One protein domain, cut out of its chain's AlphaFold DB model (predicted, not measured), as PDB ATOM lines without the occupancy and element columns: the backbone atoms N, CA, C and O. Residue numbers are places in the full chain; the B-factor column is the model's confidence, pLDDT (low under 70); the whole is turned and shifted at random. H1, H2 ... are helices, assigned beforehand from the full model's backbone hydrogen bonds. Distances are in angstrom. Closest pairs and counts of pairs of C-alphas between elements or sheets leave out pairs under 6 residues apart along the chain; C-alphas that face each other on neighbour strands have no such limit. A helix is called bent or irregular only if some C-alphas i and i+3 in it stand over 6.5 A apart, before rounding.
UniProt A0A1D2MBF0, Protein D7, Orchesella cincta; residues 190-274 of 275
ATOM      1  N   THR A 190      31.869 -35.311  79.668       82.06
ATOM      2  CA  THR A 190      31.607 -35.982  80.944       82.06
ATOM      3  C   THR A 190      30.685 -35.134  81.837       82.06
ATOM      4  O   THR A 190      30.769 -33.897  81.849       82.06
ATOM      5  N   PRO A 191      29.757 -35.761  82.582       84.62
ATOM      6  CA  PRO A 191      28.962 -35.042  83.572       84.62
ATOM      7  C   PRO A 191      29.885 -34.317  84.565       84.62
ATOM      8  O   PRO A 191      30.920 -34.853  84.943       84.62
ATOM      9  N   GLY A 192      29.525 -33.096  84.974       89.06
ATOM     10  CA  GLY A 192      30.290 -32.318  85.963       89.06
ATOM     11  C   GLY A 192      31.308 -31.310  85.410       89.06
ATOM     12  O   GLY A 192      31.779 -30.478  86.176       89.06
ATOM     13  N   LEU A 193      31.591 -31.294  84.101       91.50
ATOM     14  CA  LEU A 193      32.459 -30.267  83.497       91.50
ATOM     15  C   LEU A 193      31.864 -28.852  83.633       91.50
ATOM     16  O   LEU A 193      30.669 -28.627  83.370       91.50
ATOM     17  N   THR A 194      32.720 -27.886  83.961       96.44
ATOM     18  CA  THR A 194      32.396 -26.453  83.987       96.44
ATOM     19  C   THR A 194      32.068 -25.928  82.582       96.44
ATOM     20  O   THR A 194      32.335 -26.566  81.558       96.44
ATOM     21  N   LYS A 195      31.453 -24.738  82.491       94.88
ATOM     22  CA  LYS A 195      31.092 -24.134  81.191       94.88
ATOM     23  C   LYS A 195      32.320 -23.868  80.305       94.88
ATOM     24  O   LYS A 195      32.223 -24.037  79.090       94.88
ATOM     25  N   SER A 196      33.452 -23.472  80.892       96.44
ATOM     26  CA  SER A 196      34.715 -23.242  80.176       96.44
ATOM     27  C   SER A 196      35.294 -24.537  79.614       96.44
ATOM     28  O   SER A 196      35.621 -24.589  78.432       96.44
ATOM     29  N   GLU A 197      35.327 -25.610  80.405       95.06
ATOM     30  CA  GLU A 197      35.865 -26.901  79.956       95.06
ATOM     31  C   GLU A 197      34.977 -27.548  78.887       95.06
ATOM     32  O   GLU A 197      35.476 -28.117  77.917       95.06
ATOM     33  N   LYS A 198      33.647 -27.404  78.993       92.62
ATOM     34  CA  LYS A 198      32.724 -27.828  77.926       92.62
ATOM     35  C   LYS A 198      33.011 -27.096  76.616       92.62
ATOM     36  O   LYS A 198      32.992 -27.720  75.558       92.62
ATOM     37  N   LYS A 199      33.290 -25.789  76.668       96.00
ATOM     38  CA  LYS A 199      33.642 -24.999  75.478       96.00
ATOM     39  C   LYS A 199      34.943 -25.496  74.846       96.00
ATOM     40  O   LYS A 199      34.995 -25.649  73.629       96.00
ATOM     41  N   GLU A 200      35.957 -25.792  75.655       95.69
ATOM     42  CA  GLU A 200      37.227 -26.348  75.176       95.69
ATOM     43  C   GLU A 200      37.052 -27.748  74.566       95.69
ATOM     44  O   GLU A 200      37.597 -28.033  73.501       95.69
ATOM     45  N   PHE A 201      36.231 -28.604  75.184       95.00
ATOM     46  CA  PHE A 201      35.893 -29.927  74.655       95.00
ATOM     47  C   PHE A 201      35.264 -29.841  73.258       95.00
ATOM     48  O   PHE A 201      35.706 -30.530  72.340       95.00
ATOM     49  N   TYR A 202      34.270 -28.966  73.072       90.94
ATOM     50  CA  TYR A 202      33.631 -28.790  71.767       90.94
ATOM     51  C   TYR A 202      34.554 -28.145  70.730       90.94
ATOM     52  O   TYR A 202      34.458 -28.490  69.554       90.94
ATOM     53  N   ALA A 203      35.464 -27.256  71.139       95.38
ATOM     54  CA  ALA A 203      36.474 -26.699  70.241       95.38
ATOM     55  C   ALA A 203      37.423 -27.795  69.724       95.38
ATOM     56  O   ALA A 203      37.598 -27.935  68.514       95.38
ATOM     57  N   LYS A 204      37.941 -28.648  70.618       93.38
ATOM     58  CA  LYS A 204      38.782 -29.799  70.243       93.38
ATOM     59  C   LYS A 204      38.033 -30.797  69.356       93.38
ATOM     60  O   LYS A 204      38.589 -31.291  68.379       93.38
ATOM     61  N   ASP A 205      36.766 -31.086  69.657       86.69
ATOM     62  CA  ASP A 205      35.940 -31.978  68.832       86.69
ATOM     63  C   ASP A 205      35.686 -31.397  67.429       86.69
ATOM     64  O   ASP A 205      35.717 -32.125  66.434       86.69
ATOM     65  N   ALA A 206      35.508 -30.076  67.322       91.50
ATOM     66  CA  ALA A 206      35.380 -29.386  66.042       91.50
ATOM     67  C   ALA A 206      36.672 -29.458  65.207       91.50
ATOM     68  O   ALA A 206      36.600 -29.738  64.010       91.50
ATOM     69  N   GLU A 207      37.846 -29.284  65.822       93.44
ATOM     70  CA  GLU A 207      39.144 -29.446  65.146       93.44
ATOM     71  C   GLU A 207      39.352 -30.876  64.632       93.44
ATOM     72  O   GLU A 207      39.783 -31.082  63.494       93.44
ATOM     73  N   VAL A 208      39.006 -31.882  65.440       86.06
ATOM     74  CA  VAL A 208      39.086 -33.296  65.043       86.06
ATOM     75  C   VAL A 208      38.143 -33.583  63.872       86.06
ATOM     76  O   VAL A 208      38.545 -34.229  62.904       86.06
ATOM     77  N   LYS A 209      36.912 -33.059  63.904       84.62
ATOM     78  CA  LYS A 209      35.960 -33.170  62.786       84.62
ATOM     79  C   LYS A 209      36.467 -32.489  61.516       84.62
ATOM     80  O   LYS A 209      36.282 -33.042  60.433       84.62
ATOM     81  N   ALA A 210      37.119 -31.332  61.633       91.62
ATOM     82  CA  ALA A 210      37.724 -30.646  60.494       91.62
ATOM     83  C   ALA A 210      38.838 -31.494  59.855       91.62
ATOM     84  O   ALA A 210      38.795 -31.736  58.650       91.62
ATOM     85  N   LYS A 211      39.749 -32.056  60.663       89.69
ATOM     86  CA  LYS A 211      40.800 -32.973  60.182       89.69
ATOM     87  C   LYS A 211      40.221 -34.218  59.505       89.69
ATOM     88  O   LYS A 211      40.609 -34.552  58.392       89.69
ATOM     89  N   HIS A 212      39.225 -34.857  60.122       82.69
ATOM     90  CA  HIS A 212      38.555 -36.015  59.522       82.69
ATOM     91  C   HIS A 212      37.873 -35.688  58.190       82.69
ATOM     92  O   HIS A 212      37.862 -36.527  57.290       82.69
ATOM     93  N   LYS A 213      37.313 -34.482  58.043       88.44
ATOM     94  CA  LYS A 213      36.722 -34.026  56.781       88.44
ATOM     95  C   LYS A 213      37.784 -33.877  55.688       88.44
ATOM     96  O   LYS A 213      37.552 -34.320  54.567       88.44
ATOM     97  N   GLU A 214      38.939 -33.299  56.009       90.56
ATOM     98  CA  GLU A 214      40.063 -33.196  55.070       90.56
ATOM     99  C   GLU A 214      40.581 -34.573  54.645       90.56
ATOM    100  O   GLU A 214      40.770 -34.825  53.455       90.56
ATOM    101  N   ASP A 215      40.760 -35.491  55.596       83.00
ATOM    102  CA  ASP A 215      41.225 -36.851  55.310       83.00
ATOM    103  C   ASP A 215      40.207 -37.650  54.489       83.00
ATOM    104  O   ASP A 215      40.586 -38.403  53.589       83.00
ATOM    105  N   TYR A 216      38.912 -37.434  54.723       83.06
ATOM    106  CA  TYR A 216      37.850 -38.023  53.912       83.06
ATOM    107  C   TYR A 216      37.883 -37.525  52.461       83.06
ATOM    108  O   TYR A 216      37.779 -38.329  51.532       83.06
ATOM    109  N   GLU A 217      38.073 -36.223  52.231       91.50
ATOM    110  CA  GLU A 217      38.198 -35.683  50.869       91.50
ATOM    111  C   GLU A 217      39.479 -36.175  50.174       91.50
ATOM    112  O   GLU A 217      39.430 -36.541  48.995       91.50
ATOM    113  N   LYS A 218      40.604 -36.307  50.896       88.94
ATOM    114  CA  LYS A 218      41.826 -36.953  50.371       88.94
ATOM    115  C   LYS A 218      41.562 -38.402  49.968       88.94
ATOM    116  O   LYS A 218      41.928 -38.809  48.865       88.94
ATOM    117  N   PHE A 219      40.898 -39.177  50.825       83.69
ATOM    118  CA  PHE A 219      40.552 -40.571  50.540       83.69
ATOM    119  C   PHE A 219      39.632 -40.692  49.319       83.69
ATOM    120  O   PHE A 219      39.862 -41.514  48.431       83.69
ATOM    121  N   LYS A 220      38.623 -39.824  49.217       90.56
ATOM    122  CA  LYS A 220      37.711 -39.749  48.069       90.56
ATOM    123  C   LYS A 220      38.447 -39.411  46.772       90.56
ATOM    124  O   LYS A 220      38.150 -40.007  45.737       90.56
ATOM    125  N   HIS A 221      39.414 -38.495  46.816       90.88
ATOM    126  CA  HIS A 221      40.265 -38.167  45.672       90.88
ATOM    127  C   HIS A 221      41.152 -39.353  45.256       90.88
ATOM    128  O   HIS A 221      41.205 -39.697  44.075       90.88
ATOM    129  N   LEU A 222      41.788 -40.034  46.216       87.94
ATOM    130  CA  LEU A 222      42.586 -41.238  45.959       87.94
ATOM    131  C   LEU A 222      41.755 -42.353  45.317       87.94
ATOM    132  O   LEU A 222      42.192 -42.960  44.341       87.94
ATOM    133  N   LYS A 223      40.532 -42.576  45.806       89.88
ATOM    134  CA  LYS A 223      39.621 -43.574  45.240       89.88
ATOM    135  C   LYS A 223      39.248 -43.256  43.788       89.88
ATOM    136  O   LYS A 223      39.289 -44.147  42.945       89.88
ATOM    137  N   LYS A 224      38.965 -41.987  43.467       94.06
ATOM    138  CA  LYS A 224      38.719 -41.555  42.077       94.06
ATOM    139  C   LYS A 224      39.922 -41.821  41.169       94.06
ATOM    140  O   LYS A 224      39.750 -42.369  40.084       94.06
ATOM    141  N   LEU A 225      41.139 -41.510  41.625       91.75
ATOM    142  CA  LEU A 225      42.363 -41.808  40.872       91.75
ATOM    143  C   LEU A 225      42.558 -43.314  40.654       91.75
ATOM    144  O   LEU A 225      42.963 -43.730  39.569       91.75
ATOM    145  N   GLN A 226      42.261 -44.143  41.659       87.12
ATOM    146  CA  GLN A 226      42.304 -45.601  41.522       87.12
ATOM    147  C   GLN A 226      41.291 -46.104  40.484       87.12
ATOM    148  O   GLN A 226      41.649 -46.929  39.645       87.12
ATOM    149  N   GLU A 227      40.066 -45.577  40.479       93.25
ATOM    150  CA  GLU A 227      39.033 -45.921  39.491       93.25
ATOM    151  C   GLU A 227      39.418 -45.484  38.066       93.25
ATOM    152  O   GLU A 227      39.262 -46.255  37.117       93.25
ATOM    153  N   GLU A 228      39.970 -44.281  37.889       94.38
ATOM    154  CA  GLU A 228      40.473 -43.802  36.592       94.38
ATOM    155  C   GLU A 228      41.647 -44.642  36.083       94.38
ATOM    156  O   GLU A 228      41.698 -45.004  34.903       94.38
ATOM    157  N   ASN A 229      42.580 -44.996  36.968       85.69
ATOM    158  CA  ASN A 229      43.700 -45.868  36.630       85.69
ATOM    159  C   ASN A 229      43.223 -47.282  36.277       85.69
ATOM    160  O   ASN A 229      43.712 -47.859  35.306       85.69
ATOM    161  N   ALA A 230      42.234 -47.823  36.994       87.38
ATOM    162  CA  ALA A 230      41.626 -49.116  36.681       87.38
ATOM    163  C   ALA A 230      40.935 -49.107  35.307       87.38
ATOM    164  O   ALA A 230      41.106 -50.049  34.529       87.38
ATOM    165  N   LYS A 231      40.228 -48.020  34.960       90.94
ATOM    166  CA  LYS A 231      39.638 -47.826  33.625       90.94
ATOM    167  C   LYS A 231      40.711 -47.792  32.535       90.94
ATOM    168  O   LYS A 231      40.605 -48.558  31.578       90.94
ATOM    169  N   LYS A 232      41.784 -47.009  32.716       88.00
ATOM    170  CA  LYS A 232      42.939 -46.957  31.789       88.00
ATOM    171  C   LYS A 232      43.618 -48.319  31.614       88.00
ATOM    172  O   LYS A 232      43.996 -48.687  30.510       88.00
ATOM    173  N   LEU A 233      43.752 -49.088  32.695       81.12
ATOM    174  CA  LEU A 233      44.284 -50.454  32.657       81.12
ATOM    175  C   LEU A 233      43.366 -51.419  31.901       81.12
ATOM    176  O   LEU A 233      43.852 -52.353  31.266       81.12
ATOM    177  N   SER A 234      42.048 -51.237  32.003       83.81
ATOM    178  CA  SER A 234      41.067 -52.108  31.349       83.81
ATOM    179  C   SER A 234      40.962 -51.901  29.840       83.81
ATOM    180  O   SER A 234      40.637 -52.856  29.142       83.81
ATOM    181  N   SER A 235      41.295 -50.709  29.336       84.94
ATOM    182  CA  SER A 235      41.242 -50.379  27.907       84.94
ATOM    183  C   SER A 235      42.499 -50.770  27.120       84.94
ATOM    184  O   SER A 235      42.533 -50.587  25.906       84.94
ATOM    185  N   LEU A 236      43.544 -51.296  27.771       80.44
ATOM    186  CA  LEU A 236      44.778 -51.698  27.090       80.44
ATOM    187  C   LEU A 236      44.618 -53.071  26.401       80.44
ATOM    188  O   LEU A 236      44.265 -54.046  27.069       80.44
ATOM    189  N   PRO A 237      44.937 -53.188  25.095       76.12
ATOM    190  CA  PRO A 237      44.616 -54.367  24.281       76.12
ATOM    191  C   PRO A 237      45.511 -55.600  24.518       76.12
ATOM    192  O   PRO A 237      45.267 -56.647  23.926       76.12
ATOM    193  N   LEU A 238      46.540 -55.529  25.375       66.44
ATOM    194  CA  LEU A 238      47.539 -56.597  25.532       66.44
ATOM    195  C   LEU A 238      47.706 -57.046  26.989       66.44
ATOM    196  O   LEU A 238      48.071 -56.270  27.876       66.44
ATOM    197  N   ARG A 239      47.504 -58.350  27.214       68.56
ATOM    198  CA  ARG A 239      47.648 -59.033  28.515       68.56
ATOM    199  C   ARG A 239      49.048 -58.848  29.130       68.56
ATOM    200  O   ARG A 239      49.153 -58.704  30.345       68.56
ATOM    201  N   SER A 240      50.099 -58.784  28.305       64.06
ATOM    202  CA  SER A 240      51.498 -58.603  28.731       64.06
ATOM    203  C   SER A 240      51.801 -57.185  29.235       64.06
ATOM    204  O   SER A 240      52.395 -57.016  30.300       64.06
ATOM    205  N   LEU A 241      51.318 -56.152  28.538       63.88
ATOM    206  CA  LEU A 241      51.455 -54.751  28.965       63.88
ATOM    207  C   LEU A 241      50.670 -54.468  30.249       63.88
ATOM    208  O   LEU A 241      51.147 -53.748  31.128       63.88
ATOM    209  N   ARG A 242      49.497 -55.093  30.396       66.00
ATOM    210  CA  ARG A 242      48.666 -54.971  31.598       66.00
ATOM    211  C   ARG A 242      49.391 -55.495  32.842       66.00
ATOM    212  O   ARG A 242      49.328 -54.857  33.888       66.00
ATOM    213  N   MET A 243      50.142 -56.593  32.720       71.50
ATOM    214  CA  MET A 243      50.902 -57.171  33.835       71.50
ATOM    215  C   MET A 243      52.090 -56.289  34.260       71.50
ATOM    216  O   MET A 243      52.259 -56.031  35.454       71.50
ATOM    217  N   MET A 244      52.848 -55.732  33.306       72.69
ATOM    218  CA  MET A 244      53.940 -54.792  33.618       72.69
ATOM    219  C   MET A 244      53.434 -53.499  34.272       72.69
ATOM    220  O   MET A 244      54.067 -52.959  35.181       72.69
ATOM    221  N   MET A 245      52.272 -53.003  33.845       70.88
ATOM    222  CA  MET A 245      51.692 -51.777  34.394       70.88
ATOM    223  C   MET A 245      51.129 -51.987  35.808       70.88
ATOM    224  O   MET A 245      51.339 -51.136  36.672       70.88
ATOM    225  N   VAL A 246      50.510 -53.143  36.086       74.06
ATOM    226  CA  VAL A 246      50.089 -53.534  37.446       74.06
ATOM    227  C   VAL A 246      51.290 -53.650  38.388       74.06
ATOM    228  O   VAL A 246      51.225 -53.134  39.503       74.06
ATOM    229  N   MET A 247      52.407 -54.242  37.947       74.62
ATOM    230  CA  MET A 247      53.632 -54.294  38.759       74.62
ATOM    231  C   MET A 247      54.187 -52.898  39.063       74.62
ATOM    232  O   MET A 247      54.517 -52.616  40.214       74.62
ATOM    233  N   ARG A 248      54.224 -51.983  38.082       76.12
ATOM    234  CA  ARG A 248      54.671 -50.594  38.313       76.12
ATOM    235  C   ARG A 248      53.766 -49.824  39.275       76.12
ATOM    236  O   ARG A 248      54.272 -49.035  40.068       76.12
ATOM    237  N   ILE A 249      52.451 -50.034  39.214       75.00
ATOM    238  CA  ILE A 249      51.502 -49.386  40.131       75.00
ATOM    239  C   ILE A 249      51.685 -49.926  41.548       75.00
ATOM    240  O   ILE A 249      51.843 -49.127  42.467       75.00
ATOM    241  N   ARG A 250      51.789 -51.251  41.723       74.56
ATOM    242  CA  ARG A 250      52.074 -51.842  43.040       74.56
ATOM    243  C   ARG A 250      53.409 -51.372  43.614       74.56
ATOM    244  O   ARG A 250      53.471 -51.053  44.793       74.56
ATOM    245  N   LEU A 251      54.455 -51.239  42.795       73.62
ATOM    246  CA  LEU A 251      55.747 -50.688  43.231       73.62
ATOM    247  C   LEU A 251      55.644 -49.216  43.675       73.62
ATOM    248  O   LEU A 251      56.320 -48.814  44.621       73.62
ATOM    249  N   LYS A 252      54.782 -48.407  43.041       73.06
ATOM    250  CA  LYS A 252      54.520 -47.017  43.460       73.06
ATOM    251  C   LYS A 252      53.672 -46.923  44.730       73.06
ATOM    252  O   LYS A 252      53.966 -46.080  45.570       73.06
ATOM    253  N   GLU A 253      52.664 -47.777  44.896       68.50
ATOM    254  CA  GLU A 253      51.881 -47.856  46.142       68.50
ATOM    255  C   GLU A 253      52.761 -48.297  47.319       68.50
ATOM    256  O   GLU A 253      52.684 -47.714  48.396       68.50
ATOM    257  N   ILE A 254      53.682 -49.235  47.084       68.56
ATOM    258  CA  ILE A 254      54.696 -49.645  48.059       68.56
ATOM    259  C   ILE A 254      55.637 -48.475  48.421       68.56
ATOM    260  O   ILE A 254      55.944 -48.293  49.597       68.56
ATOM    261  N   ARG A 255      56.044 -47.634  47.455       62.62
ATOM    262  CA  ARG A 255      56.836 -46.413  47.727       62.62
ATOM    263  C   ARG A 255      56.092 -45.389  48.594       62.62
ATOM    264  O   ARG A 255      56.717 -44.733  49.418       62.62
ATOM    265  N   LEU A 256      54.776 -45.249  48.425       61.00
ATOM    266  CA  LEU A 256      53.968 -44.282  49.184       61.00
ATOM    267  C   LEU A 256      53.671 -44.726  50.624       61.00
ATOM    268  O   LEU A 256      53.345 -43.887  51.458       61.00
ATOM    269  N   LEU A 257      53.832 -46.014  50.939       59.81
ATOM    270  CA  LEU A 257      53.625 -46.572  52.280       59.81
ATOM    271  C   LEU A 257      54.862 -46.481  53.195       59.81
ATOM    272  O   LEU A 257      54.931 -47.186  54.196       59.81
ATOM    273  N   ALA A 258      55.804 -45.579  52.896       54.94
ATOM    274  CA  ALA A 258      56.985 -45.296  53.715       54.94
ATOM    275  C   ALA A 258      57.832 -46.546  54.009       54.94
ATOM    276  O   ALA A 258      57.973 -46.990  55.148       54.94
ATOM    277  N   ILE A 259      58.446 -47.103  52.963       51.88
ATOM    278  CA  ILE A 259      59.571 -48.014  53.168       51.88
ATOM    279  C   ILE A 259      60.800 -47.184  53.583       51.88
ATOM    280  O   ILE A 259      61.101 -46.185  52.929       51.88
ATOM    281  N   PRO A 260      61.542 -47.576  54.638       55.84
ATOM    282  CA  PRO A 260      62.777 -46.906  55.023       55.84
ATOM    283  C   PRO A 260      63.785 -46.879  53.862       55.84
ATOM    284  O   PRO A 260      64.022 -47.891  53.201       55.84
ATOM    285  N   VAL A 261      64.417 -45.716  53.668       58.72
ATOM    286  CA  VAL A 261      65.342 -45.328  52.576       58.72
ATOM    287  C   VAL A 261      66.387 -46.399  52.202       58.72
ATOM    288  O   VAL A 261      66.852 -46.463  51.067       58.72
ATOM    289  N   GLN A 262      66.747 -47.300  53.120       55.78
ATOM    290  CA  GLN A 262      67.708 -48.378  52.856       55.78
ATOM    291  C   GLN A 262      67.238 -49.428  51.831       55.78
ATOM    292  O   GLN A 262      68.076 -50.077  51.205       55.78
ATOM    293  N   MET A 263      65.932 -49.590  51.614       58.00
ATOM    294  CA  MET A 263      65.395 -50.550  50.635       58.00
ATOM    295  C   MET A 263      65.299 -49.977  49.214       58.00
ATOM    296  O   MET A 263      65.197 -50.746  48.260       58.00
ATOM    297  N   GLU A 264      65.373 -48.652  49.043       58.75
ATOM    298  CA  GLU A 264      65.296 -48.019  47.719       58.75
ATOM    299  C   GLU A 264      66.506 -48.373  46.848       58.75
ATOM    300  O   GLU A 264      66.342 -48.685  45.670       58.75
ATOM    301  N   LYS A 265      67.705 -48.453  47.444       72.25
ATOM    302  CA  LYS A 265      68.928 -48.860  46.731       72.25
ATOM    303  C   LYS A 265      68.840 -50.284  46.177       72.25
ATOM    304  O   LYS A 265      69.243 -50.524  45.044       72.25
ATOM    305  N   LYS A 266      68.260 -51.212  46.946       72.19
ATOM    306  CA  LYS A 266      68.084 -52.609  46.518       72.19
ATOM    307  C   LYS A 266      67.035 -52.742  45.414       72.19
ATOM    308  O   LYS A 266      67.184 -53.569  44.523       72.19
ATOM    309  N   LEU A 267      65.980 -51.926  45.451       67.56
ATOM    310  CA  LEU A 267      64.939 -51.946  44.425       67.56
ATOM    311  C   LEU A 267      65.452 -51.408  43.079       67.56
ATOM    312  O   LEU A 267      65.131 -51.975  42.036       67.56
ATOM    313  N   ASP A 268      66.274 -50.357  43.102       74.75
ATOM    314  CA  ASP A 268      66.899 -49.808  41.893       74.75
ATOM    315  C   ASP A 268      67.960 -50.757  41.301       74.75
ATOM    316  O   ASP A 268      68.094 -50.830  40.081       74.75
ATOM    317  N   GLU A 269      68.671 -51.537  42.123       79.31
ATOM    318  CA  GLU A 269      69.541 -52.625  41.641       79.31
ATOM    319  C   GLU A 269      68.745 -53.743  40.960       79.31
ATOM    320  O   GLU A 269      69.120 -54.190  39.878       79.31
ATOM    321  N   VAL A 270      67.608 -54.153  41.534       73.88
ATOM    322  CA  VAL A 270      66.735 -55.169  40.925       73.88
ATOM    323  C   VAL A 270      66.137 -54.666  39.610       73.88
ATOM    324  O   VAL A 270      66.111 -55.408  38.635       73.88
ATOM    325  N   LEU A 271      65.701 -53.404  39.535       71.56
ATOM    326  CA  LEU A 271      65.147 -52.825  38.304       71.56
ATOM    327  C   LEU A 271      66.176 -52.720  37.168       71.56
ATOM    328  O   LEU A 271      65.789 -52.827  36.006       71.56
ATOM    329  N   LYS A 272      67.468 -52.565  37.481       79.50
ATOM    330  CA  LYS A 272      68.553 -52.589  36.484       79.50
ATOM    331  C   LYS A 272      68.803 -53.971  35.881       79.50
ATOM    332  O   LYS A 272      69.344 -54.034  34.791       79.50
ATOM    333  N   LEU A 273      68.403 -55.057  36.548       77.06
ATOM    334  CA  LEU A 273      68.543 -56.423  36.020       77.06
ATOM    335  C   LEU A 273      67.448 -56.797  35.006       77.06
ATOM    336  O   LEU A 273      67.570 -57.809  34.323       77.06
ATOM    337  N   PHE A 274      66.372 -56.010  34.924       68.00
ATOM    338  CA  PHE A 274      65.258 -56.230  33.992       68.00
ATOM    339  C   PHE A 274      65.327 -55.357  32.727       68.00
ATOM    340  O   PHE A 274      64.424 -55.442  31.891       68.00
TER     341      PHE A 274
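This is residues 190 to 274 of the 275 residues of the protein "Protein D7" of Orchesella cincta (UniProt A0A1D2MBF0). What does the model look like? It is a loose, flat zigzag of three helices: long H1 makes the longest axis, H2 folds back at its far end, and H3 turns back once more beyond H2. How is the printed part made up? It has 85 residues with three named helices, in the order H1, H2, H3, and no named strand; the class is all helix. How spread out is it? It is extended, with a radius of gyration of the C-alphas of 22.3 A and spans of 67 by 35 by 16 A.

Where does the first helix run? H1, residues 195 to 234, begins at C-alpha 195 (31.092, -24.134, 81.191) and is 58.0 A long. What follows it? H2, residues 239 to 256, is 26.2 A long. H3, residues 262 to 272, is 16.9 A long and ends at C-alpha 272 (68.553, -52.589, 36.484).

How does H1 stand to H2? They are close but not clearly touching, with the closest C-alphas, those of Leu 233 and Arg 242, 6.4 A apart. They run opposite ways at a shallow tilt of 21 degrees. Where is H3? It is apart from H1 and from H2. Are the helix backbones complete? In H1 and H2 every O i to N i+4 pair is within hydrogen-bond range; in H3, 6 of 7 are. H3 is neither bent nor irregular, but only just: C-alphas 262 and 265 are 6.3 A apart.

How large is it? The two C-alphas farthest apart, those of Thr 194 and Leu 238, are 67.5 A apart. Are there cuts or long links? The printed part has no cut, and both links, H1 to H2 and H2 to H3, are tight. Which stretches stand free? They are residues 202 to 228, which belong to H1, residues 235 to 240, residues 256 to 262, and residues 268 to 274, of which 268 to 272 belong to H3. Where is confidence low? pLDDT is under 70 at residues 238 to 242, 253 to 264, 267 and 274; the mean of the printed part is 80.0.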